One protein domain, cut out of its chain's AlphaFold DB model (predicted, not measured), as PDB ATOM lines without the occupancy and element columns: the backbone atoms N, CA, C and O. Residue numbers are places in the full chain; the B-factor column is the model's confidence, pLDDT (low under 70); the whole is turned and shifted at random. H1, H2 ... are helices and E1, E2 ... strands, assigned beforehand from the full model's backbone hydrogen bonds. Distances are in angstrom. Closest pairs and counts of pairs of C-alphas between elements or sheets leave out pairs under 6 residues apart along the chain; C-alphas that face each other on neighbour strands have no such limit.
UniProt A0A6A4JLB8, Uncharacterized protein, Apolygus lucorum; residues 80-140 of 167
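What this domain is: This is residues 80 to 140 of the 167 residues of an uncharacterized protein of Apolygus lucorum (UniProt A0A6A4JLB8). The model shows a helical hairpin, H1 and H2 side by side and running opposite ways, and beyond the end of H2 the chain goes on into a small two-stranded hairpin, E1 and E2. After E2 the chain returns toward the beginning of H1, where the short helix H3 sits. The printed part has 61 residues with three named helices and two named strands, in the order H1, H2, E1, E2, H3; the sheet, in the order E1 - E2, is antiparallel, and the class is mostly helix. The whole is a rod spanning 38 by 17 by 13 A, only just loose, close to compact, with a radius of gyration of the C-alphas of 12.8 A.

How they stand to each other: Begin at the sheet, where E1, residues 120 to 122, and E2, residues 128 to 130, are antiparallel neighbours and form a hairpin, their directions 143 degrees apart. Look there for N 121 and O 129, 2.8 A apart, and for N 129 and O 121, also 2.8 A apart, both within hydrogen-bond range. Step back to H2, residues 106 to 117: its closest C-alpha to E2 is that of Arg 117, 5.3 A from that of Pro 130. H1, residues 85 to 101, touches H2, with the closest C-alphas, those of Leu 99 and Gly 109, 6.5 A apart. These two form a helical hairpin, running opposite ways at a shallow tilt of 15 degrees. H1 and E2 are only just apart, their closest C-alphas 8.4 A from each other. H3, residues 136 to 139, is close to H1 but not clearly touching it; the closest C-alphas, those of Val 85 and Pro 136, are 6.0 A apart. H2 and H3 are apart. In H1 and H2 every O i to N i+4 pair is within hydrogen-bond range, while H3 is too short for such a pair.

Where its parts are: Find C-alpha 120 at (-16.619, -31.250, 9.228), where E1 begins; E1 is 6.8 A from first to last C-alpha, and E2 is 6.7 A. Find C-alpha 85 at (-12.224, -40.644, 3.210); from there H1 runs 24.8 A to C-alpha 101. H2 covers 16.9 A, and H3 covers 5.5 A, ending at C-alpha 139 at (-10.157, -35.508, -3.267).

The domain as a whole: The two C-alphas farthest apart, those of Thr 103 and Ala 125, are 39.5 A from each other. The printed part has no cut, and the four links between its named elements are tight. The mean pLDDT of the printed part is 88.7; look at residues 102 to 104, between H1 and H2, for the values under 70.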
ATOM      1  N   CYS A  80      -9.267 -32.095   5.269       94.69
ATOM      2  CA  CYS A  80      -9.825 -32.960   4.232       94.69
ATOM      3  C   CYS A  80      -8.691 -33.548   3.379       94.69
ATOM      4  O   CYS A  80      -8.134 -32.868   2.514       94.69
ATOM      5  N   ASP A  81      -8.368 -34.821   3.600       91.44
ATOM      6  CA  ASP A  81      -7.402 -35.575   2.804       91.44
ATOM      7  C   ASP A  81      -7.854 -37.029   2.580       91.44
ATOM      8  O   ASP A  81      -8.889 -37.479   3.082       91.44
ATOM      9  N   CYS A  82      -7.072 -37.777   1.799       91.56
ATOM     10  CA  CYS A  82      -7.393 -39.162   1.459       91.56
ATOM     11  C   CYS A  82      -7.408 -40.111   2.662       91.56
ATOM     12  O   CYS A  82      -8.103 -41.125   2.618       91.56
ATOM     13  N   SER A  83      -6.693 -39.784   3.743       90.50
ATOM     14  CA  SER A  83      -6.703 -40.579   4.972       90.50
ATOM     15  C   SER A  83      -8.016 -40.444   5.741       90.50
ATOM     16  O   SER A  83      -8.314 -41.294   6.572       90.50
ATOM     17  N   LEU A  84      -8.829 -39.424   5.442       93.00
ATOM     18  CA  LEU A  84     -10.107 -39.180   6.106       93.00
ATOM     19  C   LEU A  84     -11.311 -39.736   5.332       93.00
ATOM     20  O   LEU A  84     -12.403 -39.852   5.879       93.00
ATOM     21  N   VAL A  85     -11.135 -40.149   4.076       92.75
ATOM     22  CA  VAL A  85     -12.224 -40.644   3.210       92.75
ATOM     23  C   VAL A  85     -12.960 -41.848   3.806       92.75
ATOM     24  O   VAL A  85     -14.182 -41.966   3.662       92.75
ATOM     25  N   TRP A  86     -12.249 -42.732   4.514       92.12
ATOM     26  CA  TRP A  86     -12.870 -43.900   5.147       92.12
ATOM     27  C   TRP A  86     -13.925 -43.499   6.182       92.12
ATOM     28  O   TRP A  86     -14.906 -44.225   6.347       92.12
ATOM     29  N   ILE A  87     -13.774 -42.345   6.846       94.06
ATOM     30  CA  ILE A  87     -14.710 -41.915   7.885       94.06
ATOM     31  C   ILE A  87     -16.048 -41.511   7.278       94.06
ATOM     32  O   ILE A  87     -17.090 -41.872   7.813       94.06
ATOM     33  N   GLY A  88     -16.038 -40.856   6.114       94.00
ATOM     34  CA  GLY A  88     -17.264 -40.548   5.381       94.00
ATOM     35  C   GLY A  88     -17.996 -41.819   4.961       94.00
ATOM     36  O   GLY A  88     -19.205 -41.943   5.163       94.00
ATOM     37  N   HIS A  89     -17.256 -42.816   4.461       93.94
ATOM     38  CA  HIS A  89     -17.823 -44.126   4.134       93.94
ATOM     39  C   HIS A  89     -18.427 -44.818   5.366       93.94
ATOM     40  O   HIS A  89     -19.561 -45.304   5.314       93.94
ATOM     41  N   TRP A  90     -17.689 -44.835   6.476       93.38
ATOM     42  CA  TRP A  90     -18.145 -45.422   7.731       93.38
ATOM     43  C   TRP A  90     -19.402 -44.725   8.261       93.38
ATOM     44  O   TRP A  90     -20.368 -45.410   8.584       93.38
ATOM     45  N   LEU A  91     -19.452 -43.389   8.260       93.81
ATOM     46  CA  LEU A  91     -20.613 -42.616   8.717       93.81
ATOM     47  C   LEU A  91     -21.870 -42.924   7.894       93.81
ATOM     48  O   LEU A  91     -22.936 -43.149   8.463       93.81
ATOM     49  N   ARG A  92     -21.760 -43.001   6.560       92.81
ATOM     50  CA  ARG A  92     -22.891 -43.373   5.688       92.81
ATOM     51  C   ARG A  92     -23.406 -44.780   5.983       92.81
ATOM     52  O   ARG A  92     -24.617 -45.001   6.032       92.81
ATOM     53  N   ARG A  93     -22.495 -45.735   6.200       91.94
ATOM     54  CA  ARG A  93     -22.850 -47.102   6.607       91.94
ATOM     55  C   ARG A  93     -23.525 -47.120   7.979       91.94
ATOM     56  O   ARG A  93     -24.583 -47.730   8.108       91.94
ATOM     57  N   TRP A  94     -22.946 -46.437   8.960       90.69
ATOM     58  CA  TRP A  94     -23.437 -46.390  10.332       90.69
ATOM     59  C   TRP A  94     -24.828 -45.765  10.430       90.69
ATOM     60  O   TRP A  94     -25.694 -46.323  11.098       90.69
ATOM     61  N   VAL A  95     -25.090 -44.663   9.717       89.88
ATOM     62  CA  VAL A  95     -26.432 -44.061   9.659       89.88
ATOM     63  C   VAL A  95     -27.441 -45.058   9.096       89.88
ATOM     64  O   VAL A  95     -28.483 -45.273   9.707       89.88
ATOM     65  N   ARG A  96     -27.130 -45.716   7.971       90.06
ATOM     66  CA  ARG A  96     -28.028 -46.720   7.377       90.06
ATOM     67  C   ARG A  96     -28.345 -47.848   8.362       90.06
ATOM     68  O   ARG A  96     -29.501 -48.220   8.496       90.06
ATOM     69  N   GLU A  97     -27.334 -48.383   9.041       88.12
ATOM     70  CA  GLU A  97     -27.515 -49.464  10.020       88.12
ATOM     71  C   GLU A  97     -28.311 -48.998  11.245       88.12
ATOM     72  O   GLU A  97     -29.221 -49.698  11.680       88.12
ATOM     73  N   SER A  98     -28.042 -47.791  11.744       84.81
ATOM     74  CA  SER A  98     -28.729 -47.222  12.910       84.81
ATOM     75  C   SER A  98     -30.217 -46.991  12.643       84.81
ATOM     76  O   SER A  98     -31.054 -47.297  13.486       84.81
ATOM     77  N   LEU A  99     -30.568 -46.511  11.448       83.38
ATOM     78  CA  LEU A  99     -31.966 -46.317  11.057       83.38
ATOM     79  C   LEU A  99     -32.720 -47.645  10.905       83.38
ATOM     80  O   LEU A  99     -33.896 -47.719  11.256       83.38
ATOM     81  N   VAL A 100     -32.048 -48.694  10.414       79.94
ATOM     82  CA  VAL A 100     -32.642 -50.031  10.249       79.94
ATOM     83  C   VAL A 100     -32.829 -50.738  11.594       79.94
ATOM     84  O   VAL A 100     -33.877 -51.335  11.819       79.94
ATOM     85  N   ILE A 101     -31.842 -50.674  12.494       71.88
ATOM     86  CA  ILE A 101     -31.861 -51.409  13.770       71.88
ATOM     87  C   ILE A 101     -32.821 -50.772  14.776       71.88
ATOM     88  O   ILE A 101     -33.546 -51.485  15.464       71.88
ATOM     89  N   HIS A 102     -32.845 -49.442  14.864       64.88
ATOM     90  CA  HIS A 102     -33.638 -48.752  15.881       64.88
ATOM     91  C   HIS A 102     -35.087 -48.487  15.461       64.88
ATOM     92  O   HIS A 102     -35.804 -47.812  16.198       64.88
ATOM     93  N   THR A 103     -35.526 -48.987  14.292       62.50
ATOM     94  CA  THR A 103     -36.847 -48.673  13.706       62.50
ATOM     95  C   THR A 103     -37.156 -47.181  13.828       62.50
ATOM     96  O   THR A 103     -38.216 -46.788  14.311       62.50
ATOM     97  N   ALA A 104     -36.162 -46.349  13.500       67.94
ATOM     98  CA  ALA A 104     -36.211 -44.930  13.816       67.94
ATOM     99  C   ALA A 104     -37.382 -44.277  13.073       67.94
ATOM    100  O   ALA A 104     -37.535 -44.449  11.861       67.94
ATOM    101  N   ASP A 105     -38.201 -43.514  13.797       78.50
ATOM    102  CA  ASP A 105     -39.213 -42.672  13.180       78.50
ATOM    103  C   ASP A 105     -38.546 -41.580  12.319       78.50
ATOM    104  O   ASP A 105     -37.344 -41.302  12.421       78.50
ATOM    105  N   HIS A 106     -39.336 -40.945  11.451       79.62
ATOM    106  CA  HIS A 106     -38.830 -39.946  10.512       79.62
ATOM    107  C   HIS A 106     -38.094 -38.796  11.222       79.62
ATOM    108  O   HIS A 106     -37.049 -38.350  10.745       79.62
ATOM    109  N   GLU A 107     -38.584 -38.333  12.375       82.88
ATOM    110  CA  GLU A 107     -37.977 -37.220  13.102       82.88
ATOM    111  C   GLU A 107     -36.619 -37.609  13.697       82.88
ATOM    112  O   GLU A 107     -35.631 -36.884  13.527       82.88
ATOM    113  N   SER A 108     -36.539 -38.786  14.324       81.06
ATOM    114  CA  SER A 108     -35.280 -39.327  14.845       81.06
ATOM    115  C   SER A 108     -34.238 -39.512  13.744       81.06
ATOM    116  O   SER A 108     -33.062 -39.193  13.944       81.06
ATOM    117  N   GLY A 109     -34.658 -39.939  12.549       83.12
ATOM    118  CA  GLY A 109     -33.764 -40.063  11.402       83.12
ATOM    119  C   GLY A 109     -33.198 -38.729  10.909       83.12
ATOM    120  O   GLY A 109     -31.994 -38.622  10.655       83.12
ATOM    121  N   HIS A 110     -34.023 -37.678  10.848       86.25
ATOM    122  CA  HIS A 110     -33.559 -36.323  10.508       86.25
ATOM    123  C   HIS A 110     -32.579 -35.765  11.539       86.25
ATOM    124  O   HIS A 110     -31.571 -35.161  11.165       86.25
ATOM    125  N   ARG A 111     -32.838 -35.985  12.834       86.00
ATOM    126  CA  ARG A 111     -31.909 -35.574  13.899       86.00
ATOM    127  C   ARG A 111     -30.566 -36.289  13.774       86.00
ATOM    128  O   ARG A 111     -29.532 -35.635  13.878       86.00
ATOM    129  N   LEU A 112     -30.577 -37.592  13.489       86.44
ATOM    130  CA  LEU A 112     -29.362 -38.380  13.287       86.44
ATOM    131  C   LEU A 112     -28.529 -37.852  12.110       86.44
ATOM    132  O   LEU A 112     -27.328 -37.623  12.249       86.44
ATOM    133  N   LEU A 113     -29.173 -37.612  10.963       88.56
ATOM    134  CA  LEU A 113     -28.515 -37.061   9.777       88.56
ATOM    135  C   LEU A 113     -27.921 -35.672  10.036       88.56
ATOM    136  O   LEU A 113     -26.807 -35.392   9.590       88.56
ATOM    137  N   ARG A 114     -28.637 -34.809  10.772       89.25
ATOM    138  CA  ARG A 114     -28.134 -33.489  11.170       89.25
ATOM    139  C   ARG A 114     -26.885 -33.621  12.039       89.25
ATOM    140  O   ARG A 114     -25.866 -33.033  11.697       89.25
ATOM    141  N   ALA A 115     -26.942 -34.439  13.089       87.12
ATOM    142  CA  ALA A 115     -25.831 -34.632  14.017       87.12
ATOM    143  C   ALA A 115     -24.568 -35.162  13.317       87.12
ATOM    144  O   ALA A 115     -23.462 -34.689  13.557       87.12
ATOM    145  N   VAL A 116     -24.719 -36.111  12.392       90.00
ATOM    146  CA  VAL A 116     -23.582 -36.669  11.644       90.00
ATOM    147  C   VAL A 116     -22.948 -35.644  10.693       90.00
ATOM    148  O   VAL A 116     -21.736 -35.673  10.474       90.00
ATOM    149  N   ARG A 117     -23.738 -34.707  10.157       92.88
ATOM    150  CA  ARG A 117     -23.253 -33.625   9.285       92.88
ATOM    151  C   ARG A 117     -22.550 -32.486  10.024       92.88
ATOM    152  O   ARG A 117     -21.831 -31.728   9.380       92.88
ATOM    153  N   GLU A 118     -22.705 -32.377  11.343       93.19
ATOM    154  CA  GLU A 118     -21.983 -31.386  12.159       93.19
ATOM    155  C   GLU A 118     -20.475 -31.663  12.227       93.19
ATOM    156  O   GLU A 118     -19.677 -30.766  12.506       93.19
ATOM    157  N   ALA A 119     -20.056 -32.899  11.956       93.88
ATOM    158  CA  ALA A 119     -18.650 -33.229  11.823       93.88
ATOM    159  C   ALA A 119     -18.128 -32.779  10.455       93.88
ATOM    160  O   ALA A 119     -18.542 -33.302   9.419       93.88
ATOM    161  N   THR A 120     -17.187 -31.836  10.450       96.56
ATOM    162  CA  THR A 120     -16.619 -31.250   9.228       96.56
ATOM    163  C   THR A 120     -15.101 -31.371   9.188       96.56
ATOM    164  O   THR A 120     -14.447 -31.294  10.227       96.56
ATOM    165  N   CYS A 121     -14.532 -31.468   7.991       96.06
ATOM    166  CA  CYS A 121     -13.117 -31.202   7.736       96.06
ATOM    167  C   CYS A 121     -12.936 -29.873   6.995       96.06
ATOM    168  O   CYS A 121     -13.893 -29.312   6.464       96.06
ATOM    169  N   ARG A 122     -11.705 -29.365   6.957       96.75
ATOM    170  CA  ARG A 122     -11.322 -28.169   6.210       96.75
ATOM    171  C   ARG A 122     -10.569 -28.555   4.940       96.75
ATOM    172  O   ARG A 122      -9.575 -29.275   5.013       96.75
ATOM    173  N   ASP A 123     -11.041 -28.096   3.784       92.69
ATOM    174  CA  ASP A 123     -10.365 -28.334   2.507       92.69
ATOM    175  C   ASP A 123      -9.151 -27.404   2.307       92.69
ATOM    176  O   ASP A 123      -8.871 -26.519   3.120       92.69
ATOM    177  N   ARG A 124      -8.420 -27.585   1.196       88.94
ATOM    178  CA  ARG A 124      -7.264 -26.736   0.847       88.94
ATOM    179  C   ARG A 124      -7.627 -25.258   0.652       88.94
ATOM    180  O   ARG A 124      -6.756 -24.408   0.786       88.94
ATOM    181  N   ALA A 125      -8.885 -24.960   0.333       91.44
ATOM    182  CA  ALA A 125      -9.405 -23.604   0.195       91.44
ATOM    183  C   ALA A 125      -9.938 -23.038   1.528       91.44
ATOM    184  O   ALA A 125     -10.452 -21.923   1.560       91.44
ATOM    185  N   GLY A 126      -9.832 -23.786   2.631       92.75
ATOM    186  CA  GLY A 126     -10.310 -23.377   3.948       92.75
ATOM    187  C   GLY A 126     -11.806 -23.610   4.191       92.75
ATOM    188  O   GLY A 126     -12.304 -23.257   5.262       92.75
ATOM    189  N   ARG A 127     -12.532 -24.215   3.247       93.56
ATOM    190  CA  ARG A 127     -13.976 -24.458   3.355       93.56
ATOM    191  C   ARG A 127     -14.255 -25.645   4.267       93.56
ATOM    192  O   ARG A 127     -13.562 -26.658   4.207       93.56
ATOM    193  N   ALA A 128     -15.293 -25.517   5.087       95.62
ATOM    194  CA  ALA A 128     -15.797 -26.617   5.895       95.62
ATOM    195  C   ALA A 128     -16.618 -27.574   5.018       95.62
ATOM    196  O   ALA A 128     -17.582 -27.159   4.375       95.62
ATOM    197  N   VAL A 129     -16.237 -28.848   4.999       95.25
ATOM    198  CA  VAL A 129     -16.903 -29.917   4.249       95.25
ATOM    199  C   VAL A 129     -17.410 -30.958   5.246       95.25
ATOM    200  O   VAL A 129     -16.605 -31.455   6.038       95.25
ATOM    201  N   PRO A 130     -18.707 -31.315   5.241       95.75
ATOM    202  CA  PRO A 130     -19.222 -32.376   6.098       95.75
ATOM    203  C   PRO A 130     -18.513 -33.701   5.817       95.75
ATOM    204  O   PRO A 130     -18.444 -34.146   4.670       95.75
ATOM    205  N   LEU A 131     -18.031 -34.375   6.865       95.38
ATOM    206  CA  LEU A 131     -17.381 -35.683   6.738       95.38
ATOM    207  C   LEU A 131     -18.317 -36.715   6.109       95.38
ATOM    208  O   LEU A 131     -17.878 -37.563   5.340       95.38
ATOM    209  N   PHE A 132     -19.615 -36.621   6.404       94.75
ATOM    210  CA  PHE A 132     -20.648 -37.472   5.817       94.75
ATOM    211  C   PHE A 132     -20.692 -37.400   4.284       94.75
ATOM    212  O   PHE A 132     -20.897 -38.420   3.623       94.75
ATOM    213  N   ASP A 133     -20.450 -36.211   3.728       94.06
ATOM    214  CA  ASP A 133     -20.467 -35.934   2.289       94.06
ATOM    215  C   ASP A 133     -19.056 -36.058   1.664       94.06
ATOM    216  O   ASP A 133     -18.859 -35.804   0.471       94.06
ATOM    217  N   LEU A 134     -18.057 -36.498   2.444       93.56
ATOM    218  CA  LEU A 134     -16.697 -36.728   1.965       93.56
ATOM    219  C   LEU A 134     -16.627 -38.026   1.153       93.56
ATOM    220  O   LEU A 134     -16.958 -39.118   1.637       93.56
ATOM    221  N   HIS A 135     -16.174 -37.894  -0.091       91.44
ATOM    222  CA  HIS A 135     -16.051 -38.990  -1.041       91.44
ATOM    223  C   HIS A 135     -14.655 -39.003  -1.685       91.44
ATOM    224  O   HIS A 135     -14.043 -37.937  -1.814       91.44
ATOM    225  N   PRO A 136     -14.135 -40.183  -2.081       89.81
ATOM    226  CA  PRO A 136     -12.822 -40.296  -2.718       89.81
ATOM    227  C   PRO A 136     -12.684 -39.420  -3.972       89.81
ATOM    228  O   PRO A 136     -11.629 -38.819  -4.186       89.81
ATOM    229  N   GLU A 137     -13.748 -39.315  -4.776       86.88
ATOM    230  CA  GLU A 137     -13.790 -38.528  -6.011       86.88
ATOM    231  C   GLU A 137     -13.552 -37.028  -5.783       86.88
ATOM    232  O   GLU A 137     -12.884 -36.390  -6.593       86.88
ATOM    233  N   HIS A 138     -14.003 -36.474  -4.652       85.00
ATOM    234  CA  HIS A 138     -13.826 -35.053  -4.321       85.00
ATOM    235  C   HIS A 138     -12.371 -34.684  -4.006       85.00
ATOM    236  O   HIS A 138     -12.003 -33.513  -4.050       85.00
ATOM    237  N   LEU A 139     -11.552 -35.679  -3.665       85.50
ATOM    238  CA  LEU A 139     -10.157 -35.508  -3.267       85.50
ATOM    239  C   LEU A 139      -9.177 -36.113  -4.283       85.50
ATOM    240  O   LEU A 139      -7.971 -36.095  -4.042       85.50
ATOM    241  N   SER A 140      -9.685 -36.653  -5.400       84.31
ATOM    242  CA  SER A 140      -8.896 -37.368  -6.414       84.31
ATOM    243  C   SER A 140      -7.988 -38.441  -5.798       84.31
ATOM    244  O   SER A 140      -6.827 -38.601  -6.175       84.31
TER     245      SER A 140